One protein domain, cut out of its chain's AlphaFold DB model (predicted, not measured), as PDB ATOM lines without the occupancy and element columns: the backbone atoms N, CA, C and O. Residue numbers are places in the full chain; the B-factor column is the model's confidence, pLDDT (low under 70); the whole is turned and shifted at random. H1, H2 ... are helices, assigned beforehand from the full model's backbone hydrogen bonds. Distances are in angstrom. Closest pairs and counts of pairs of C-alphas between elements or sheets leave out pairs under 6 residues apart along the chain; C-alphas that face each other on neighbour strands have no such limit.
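This is residues 205 to 262 of the 543 residues of the protein "3'-5' exonuclease domain-containing protein" of Punica granatum (UniProt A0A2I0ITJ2). Four helices run back and forth in a compact zigzag: H2 and H4 pack on H3, the longest, and H1 packs on H2, away from H4. The printed part has 58 residues, with H1, H2, H3 and H4 in chain order, no named strand, class all helix. The radius of gyration of the C-alphas is 10.1 A; the spans are 28 by 23 by 15 A.

H3, residues 230 to 242, is 18.6 A long from C-alpha 230 at (16.697, 3.426, 81.162). H2 is residues 218 to 228, 15.2 A; H4 is 246 to 255, 14.2 A, ending at (21.287, 14.111, 81.765); H1 is 206 to 214, 12.5 A.

H3 is the hub. H3 and H4 form a hairpin, touching at C-alphas 237 and 249, 4.9 A, at a shallow tilt of 19 degrees. In these helices every O i to N i+4 pair is within hydrogen-bond range.

The printed part has no cut, and its three links between helices are tight. No printed residue is under 70 in pLDDT.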
ATOM      1  N   GLY A 205       5.807  -0.615  88.932       82.31
ATOM      2  CA  GLY A 205       5.875  -0.515  87.471       82.31
ATOM      3  C   GLY A 205       5.535   0.872  86.912       82.31
ATOM      4  O   GLY A 205       5.512   1.877  87.620       82.31
ATOM      5  N   GLN A 206       5.225   0.912  85.614       89.38
ATOM      6  CA  GLN A 206       4.836   2.126  84.884       89.38
ATOM      7  C   GLN A 206       3.610   2.831  85.483       89.38
ATOM      8  O   GLN A 206       3.570   4.058  85.504       89.38
ATOM      9  N   SER A 207       2.634   2.087  86.010       90.00
ATOM     10  CA  SER A 207       1.432   2.653  86.643       90.00
ATOM     11  C   SER A 207       1.764   3.606  87.793       90.00
ATOM     12  O   SER A 207       1.124   4.644  87.939       90.00
ATOM     13  N   PHE A 208       2.809   3.302  88.565       91.25
ATOM     14  CA  PHE A 208       3.255   4.156  89.658       91.25
ATOM     15  C   PHE A 208       3.907   5.454  89.158       91.25
ATOM     16  O   PHE A 208       3.694   6.525  89.722       91.25
ATOM     17  N   LEU A 209       4.659   5.389  88.054       93.19
ATOM     18  CA  LEU A 209       5.176   6.591  87.402       93.19
ATOM     19  C   LEU A 209       4.032   7.494  86.923       93.19
ATOM     20  O   LEU A 209       4.071   8.706  87.137       93.19
ATOM     21  N   LEU A 210       3.016   6.906  86.288       92.62
ATOM     22  CA  LEU A 210       1.869   7.645  85.763       92.62
ATOM     23  C   LEU A 210       1.072   8.325  86.881       92.62
ATOM     24  O   LEU A 210       0.777   9.514  86.753       92.62
ATOM     25  N   SER A 211       0.836   7.642  88.007       91.50
ATOM     26  CA  SER A 211       0.127   8.241  89.145       91.50
ATOM     27  C   SER A 211       0.876   9.445  89.732       91.50
ATOM     28  O   SER A 211       0.259  10.468  90.041       91.50
ATOM     29  N   MET A 212       2.214   9.400  89.805       94.31
ATOM     30  CA  MET A 212       3.021  10.562  90.208       94.31
ATOM     31  C   MET A 212       2.863  11.745  89.246       94.31
ATOM     32  O   MET A 212       2.776  12.895  89.681       94.31
ATOM     33  N   LEU A 213       2.828  11.483  87.938       93.31
ATOM     34  CA  LEU A 213       2.687  12.525  86.919       93.31
ATOM     35  C   LEU A 213       1.279  13.135  86.893       93.31
ATOM     36  O   LEU A 213       1.149  14.339  86.672       93.31
ATOM     37  N   GLU A 214       0.239  12.333  87.122       92.31
ATOM     38  CA  GLU A 214      -1.152  12.782  87.275       92.31
ATOM     39  C   GLU A 214      -1.323  13.715  88.474       92.31
ATOM     40  O   GLU A 214      -1.946  14.766  88.347       92.31
ATOM     41  N   ASN A 215      -0.667  13.404  89.592       90.44
ATOM     42  CA  ASN A 215      -0.680  14.241  90.792       90.44
ATOM     43  C   ASN A 215       0.357  15.387  90.756       90.44
ATOM     44  O   ASN A 215       0.591  16.051  91.759       90.44
ATOM     45  N   ASN A 216       0.990  15.662  89.606       91.56
ATOM     46  CA  ASN A 216       2.003  16.716  89.424       91.56
ATOM     47  C   ASN A 216       3.287  16.575  90.281       91.56
ATOM     48  O   ASN A 216       4.057  17.533  90.410       91.56
ATOM     49  N   HIS A 217       3.598  15.382  90.798       93.19
ATOM     50  CA  HIS A 217       4.827  15.102  91.553       93.19
ATOM     51  C   HIS A 217       6.011  14.776  90.627       93.19
ATOM     52  O   HIS A 217       6.591  13.690  90.656       93.19
ATOM     53  N   PHE A 218       6.411  15.750  89.803       93.06
ATOM     54  CA  PHE A 218       7.448  15.562  88.778       93.06
ATOM     55  C   PHE A 218       8.812  15.165  89.349       93.06
ATOM     56  O   PHE A 218       9.456  14.278  88.806       93.06
ATOM     57  N   MET A 219       9.236  15.762  90.466       93.44
ATOM     58  CA  MET A 219      10.529  15.436  91.084       93.44
ATOM     59  C   MET A 219      10.590  13.981  91.573       93.44
ATOM     60  O   MET A 219      11.624  13.329  91.433       93.44
ATOM     61  N   ALA A 220       9.478  13.463  92.110       93.12
ATOM     62  CA  ALA A 220       9.374  12.069  92.536       93.12
ATOM     63  C   ALA A 220       9.403  11.128  91.325       93.12
ATOM     64  O   ALA A 220      10.151  10.155  91.332       93.12
ATOM     65  N   ALA A 221       8.676  11.477  90.257       95.12
ATOM     66  CA  ALA A 221       8.676  10.735  89.000       95.12
ATOM     67  C   ALA A 221      10.072  10.672  88.351       95.12
ATOM     68  O   ALA A 221      10.510   9.598  87.944       95.12
ATOM     69  N   GLU A 222      10.800  11.794  88.301       95.06
ATOM     70  CA  GLU A 222      12.177  11.852  87.788       95.06
ATOM     71  C   GLU A 222      13.121  10.976  88.624       95.06
ATOM     72  O   GLU A 222      13.898  10.193  88.069       95.06
ATOM     73  N   LYS A 223      13.024  11.065  89.959       94.31
ATOM     74  CA  LYS A 223      13.813  10.243  90.885       94.31
ATOM     75  C   LYS A 223      13.524   8.749  90.695       94.31
ATOM     76  O   LYS A 223      14.456   7.959  90.549       94.31
ATOM     77  N   PHE A 224      12.249   8.375  90.632       94.88
ATOM     78  CA  PHE A 224      11.811   6.996  90.434       94.88
ATOM     79  C   PHE A 224      12.276   6.430  89.094       94.88
ATOM     80  O   PHE A 224      12.851   5.344  89.046       94.88
ATOM     81  N   ALA A 225      12.096   7.181  88.006       95.06
ATOM     82  CA  ALA A 225      12.527   6.748  86.684       95.06
ATOM     83  C   ALA A 225      14.039   6.511  86.627       95.06
ATOM     84  O   ALA A 225      14.484   5.511  86.066       95.06
ATOM     85  N   LYS A 226      14.830   7.377  87.271       94.44
ATOM     86  CA  LYS A 226      16.284   7.210  87.367       94.44
ATOM     87  C   LYS A 226      16.675   5.945  88.136       94.44
ATOM     88  O   LYS A 226      17.560   5.224  87.683       94.44
ATOM     89  N   PHE A 227      16.007   5.667  89.254       93.81
ATOM     90  CA  PHE A 227      16.227   4.455  90.047       93.81
ATOM     91  C   PHE A 227      15.877   3.172  89.266       93.81
ATOM     92  O   PHE A 227      16.659   2.215  89.233       93.81
ATOM     93  N   MET A 228      14.734   3.169  88.574       92.69
ATOM     94  CA  MET A 228      14.291   2.034  87.755       92.69
ATOM     95  C   MET A 228      15.189   1.819  86.531       92.69
ATOM     96  O   MET A 228      15.411   0.679  86.117       92.69
ATOM     97  N   GLY A 229      15.765   2.898  86.004       92.06
ATOM     98  CA  GLY A 229      16.749   2.886  84.934       92.06
ATOM     99  C   GLY A 229      16.163   3.257  83.575       92.06
ATOM    100  O   GLY A 229      15.071   3.813  83.449       92.06
ATOM    101  N   LYS A 230      16.928   2.946  82.528       92.38
ATOM    102  CA  LYS A 230      16.697   3.426  81.162       92.38
ATOM    103  C   LYS A 230      15.266   3.213  80.631       92.38
ATOM    104  O   LYS A 230      14.697   4.200  80.175       92.38
ATOM    105  N   PRO A 231      14.631   2.026  80.739       92.88
ATOM    106  CA  PRO A 231      13.271   1.836  80.224       92.88
ATOM    107  C   PRO A 231      12.246   2.799  80.839       92.88
ATOM    108  O   PRO A 231      11.403   3.348  80.133       92.88
ATOM    109  N   MET A 232      12.351   3.061  82.146       94.38
ATOM    110  CA  MET A 232      11.438   3.963  82.849       94.38
ATOM    111  C   MET A 232      11.703   5.431  82.496       94.38
ATOM    112  O   MET A 232      10.766   6.217  82.368       94.38
ATOM    113  N   LEU A 233      12.970   5.801  82.280       95.19
ATOM    114  CA  LEU A 233      13.328   7.126  81.768       95.19
ATOM    115  C   LEU A 233      12.734   7.375  80.375       95.19
ATOM    116  O   LEU A 233      12.261   8.479  80.116       95.19
ATOM    117  N   CYS A 234      12.702   6.365  79.501       94.00
ATOM    118  CA  CYS A 234      12.092   6.489  78.175       94.00
ATOM    119  C   CYS A 234      10.582   6.752  78.261       94.00
ATOM    120  O   CYS A 234      10.088   7.658  77.590       94.00
ATOM    121  N   ILE A 235       9.871   6.033  79.136       94.50
ATOM    122  CA  ILE A 235       8.440   6.268  79.393       94.50
ATOM    123  C   ILE A 235       8.221   7.687  79.936       94.50
ATOM    124  O   ILE A 235       7.357   8.413  79.449       94.50
ATOM    125  N   LEU A 236       9.043   8.130  80.893       95.69
ATOM    126  CA  LEU A 236       8.958   9.483  81.449       95.69
ATOM    127  C   LEU A 236       9.140  10.570  80.375       95.69
ATOM    128  O   LEU A 236       8.424  11.571  80.372       95.69
ATOM    129  N   VAL A 237      10.088  10.380  79.451       94.50
ATOM    130  CA  VAL A 237      10.304  11.308  78.332       94.50
ATOM    131  C   VAL A 237       9.079  11.353  77.416       94.50
ATOM    132  O   VAL A 237       8.634  12.451  77.077       94.50
ATOM    133  N   GLN A 238       8.507  10.201  77.057       93.69
ATOM    134  CA  GLN A 238       7.289  10.123  76.240       93.69
ATOM    135  C   GLN A 238       6.113  10.847  76.908       93.69
ATOM    136  O   GLN A 238       5.454  11.674  76.272       93.69
ATOM    137  N   GLU A 239       5.915  10.638  78.210       94.25
ATOM    138  CA  GLU A 239       4.879  11.317  78.991       94.25
ATOM    139  C   GLU A 239       5.086  12.834  79.060       94.25
ATOM    140  O   GLU A 239       4.137  13.612  78.925       94.25
ATOM    141  N   TYR A 240       6.327  13.301  79.219       94.19
ATOM    142  CA  TYR A 240       6.616  14.734  79.164       94.19
ATOM    143  C   TYR A 240       6.332  15.345  77.799       94.19
ATOM    144  O   TYR A 240       5.841  16.475  77.744       94.19
ATOM    145  N   VAL A 241       6.595  14.627  76.708       90.94
ATOM    146  CA  VAL A 241       6.229  15.082  75.361       90.94
ATOM    147  C   VAL A 241       4.711  15.151  75.215       90.94
ATOM    148  O   VAL A 241       4.198  16.203  74.826       90.94
ATOM    149  N   HIS A 242       3.990  14.095  75.607       91.19
ATOM    150  CA  HIS A 242       2.526  14.040  75.553       91.19
ATOM    151  C   HIS A 242       1.876  15.192  76.342       91.19
ATOM    152  O   HIS A 242       0.970  15.869  75.858       91.19
ATOM    153  N   ARG A 243       2.428  15.514  77.518       90.81
ATOM    154  CA  ARG A 243       1.973  16.608  78.393       90.81
ATOM    155  C   ARG A 243       2.516  17.992  78.001       90.81
ATOM    156  O   ARG A 243       2.405  18.936  78.784       90.81
ATOM    157  N   LYS A 244       3.136  18.138  76.821       90.00
ATOM    158  CA  LYS A 244       3.742  19.387  76.304       90.00
ATOM    159  C   LYS A 244       4.822  20.000  77.220       90.00
ATOM    160  O   LYS A 244       5.116  21.195  77.151       90.00
ATOM    161  N   LYS A 245       5.483  19.193  78.057       89.00
ATOM    162  CA  LYS A 245       6.585  19.581  78.961       89.00
ATOM    163  C   LYS A 245       7.963  19.346  78.327       89.00
ATOM    164  O   LYS A 245       8.841  18.706  78.903       89.00
ATOM    165  N   LEU A 246       8.191  19.948  77.158       88.19
ATOM    166  CA  LEU A 246       9.427  19.785  76.372       88.19
ATOM    167  C   LEU A 246      10.713  20.125  77.150       88.19
ATOM    168  O   LEU A 246      11.742  19.483  76.973       88.19
ATOM    169  N   LYS A 247      10.674  21.110  78.060       87.38
ATOM    170  CA  LYS A 247      11.852  21.481  78.868       87.38
ATOM    171  C   LYS A 247      12.298  20.346  79.797       87.38
ATOM    172  O   LYS A 247      13.497  20.100  79.902       87.38
ATOM    173  N   ASN A 248      11.348  19.671  80.448       90.19
ATOM    174  CA  ASN A 248      11.631  18.534  81.319       90.19
ATOM    175  C   ASN A 248      12.133  17.344  80.490       90.19
ATOM    176  O   ASN A 248      13.189  16.801  80.805       90.19
ATOM    177  N   ALA A 249      11.465  17.027  79.372       91.69
ATOM    178  CA  ALA A 249      11.910  15.986  78.439       91.69
ATOM    179  C   ALA A 249      13.365  16.204  77.989       91.69
ATOM    180  O   ALA A 249      14.202  15.316  78.127       91.69
ATOM    181  N   TYR A 250      13.701  17.420  77.541       89.56
ATOM    182  CA  TYR A 250      15.061  17.784  77.135       89.56
ATOM    183  C   TYR A 250      16.097  17.555  78.239       89.56
ATOM    184  O   TYR A 250      17.193  17.054  77.977       89.56
ATOM    185  N   GLN A 251      15.769  17.942  79.474       90.19
ATOM    186  CA  GLN A 251      16.678  17.812  80.605       90.19
ATOM    187  C   GLN A 251      16.953  16.342  80.935       90.19
ATOM    188  O   GLN A 251      18.119  15.981  81.093       90.19
ATOM    189  N   ILE A 252      15.918  15.499  80.944       93.06
ATOM    190  CA  ILE A 252      16.057  14.057  81.171       93.06
ATOM    191  C   ILE A 252      16.865  13.392  80.057       93.06
ATOM    192  O   ILE A 252      17.809  12.660  80.361       93.06
ATOM    193  N   ILE A 253      16.576  13.704  78.787       91.25
ATOM    194  CA  ILE A 253      17.330  13.177  77.637       91.25
ATOM    195  C   ILE A 253      18.817  13.532  77.761       91.25
ATOM    196  O   ILE A 253      19.683  12.675  77.595       91.25
ATOM    197  N   LYS A 254      19.119  14.797  78.084       88.94
ATOM    198  CA  LYS A 254      20.494  15.296  78.189       88.94
ATOM    199  C   LYS A 254      21.253  14.690  79.371       88.94
ATOM    200  O   LYS A 254      22.423  14.362  79.214       88.94
ATOM    201  N   GLN A 255      20.628  14.589  80.543       91.00
ATOM    202  CA  GLN A 255      21.287  14.111  81.765       91.00
ATOM    203  C   GLN A 255      21.559  12.603  81.755       91.00
ATOM    204  O   GLN A 255      22.472  12.160  82.444       91.00
ATOM    205  N   ASN A 256      20.790  11.835  80.978       90.75
ATOM    206  CA  ASN A 256      20.866  10.372  80.950       90.75
ATOM    207  C   ASN A 256      21.364   9.815  79.602       90.75
ATOM    208  O   ASN A 256      21.219   8.625  79.349       90.75
ATOM    209  N   ASN A 257      21.950  10.661  78.745       89.94
ATOM    210  CA  ASN A 257      22.509  10.287  77.439       89.94
ATOM    211  C   ASN A 257      21.526   9.544  76.505       89.94
ATOM    212  O   ASN A 257      21.902   8.598  75.816       89.94
ATOM    213  N   LEU A 258      20.259   9.973  76.469       90.00
ATOM    214  CA  LEU A 258      19.199   9.339  75.665       90.00
ATOM    215  C   LEU A 258      19.012   9.997  74.284       90.00
ATOM    216  O   LEU A 258      17.946   9.885  73.679       90.00
ATOM    217  N   GLN A 259      20.009  10.736  73.781       86.69
ATOM    218  CA  GLN A 259      19.870  11.488  72.525       86.69
ATOM    219  C   GLN A 259      19.635  10.572  71.316       86.69
ATOM    220  O   GLN A 259      18.951  10.986  70.387       86.69
ATOM    221  N   GLY A 260      20.179   9.349  71.329       86.19
ATOM    222  CA  GLY A 260      19.984   8.375  70.251       86.19
ATOM    223  C   GLY A 260      18.541   7.872  70.144       86.19
ATOM    224  O   GLY A 260      18.015   7.764  69.043       86.19
ATOM    225  N   GLU A 261      17.876   7.627  71.275       87.19
ATOM    226  CA  GLU A 261      16.483   7.143  71.315       87.19
ATOM    227  C   GLU A 261      15.452   8.234  71.041       87.19
ATOM    228  O   GLU A 261      14.359   7.956  70.563       87.19
ATOM    229  N   PHE A 262      15.797   9.482  71.354       89.00
ATOM    230  CA  PHE A 262      14.885  10.619  71.283       89.00
ATOM    231  C   PHE A 262      15.468  11.758  70.448       89.00
ATOM    232  O   PHE A 262      15.363  12.921  70.834       89.00
TER     233      PHE A 262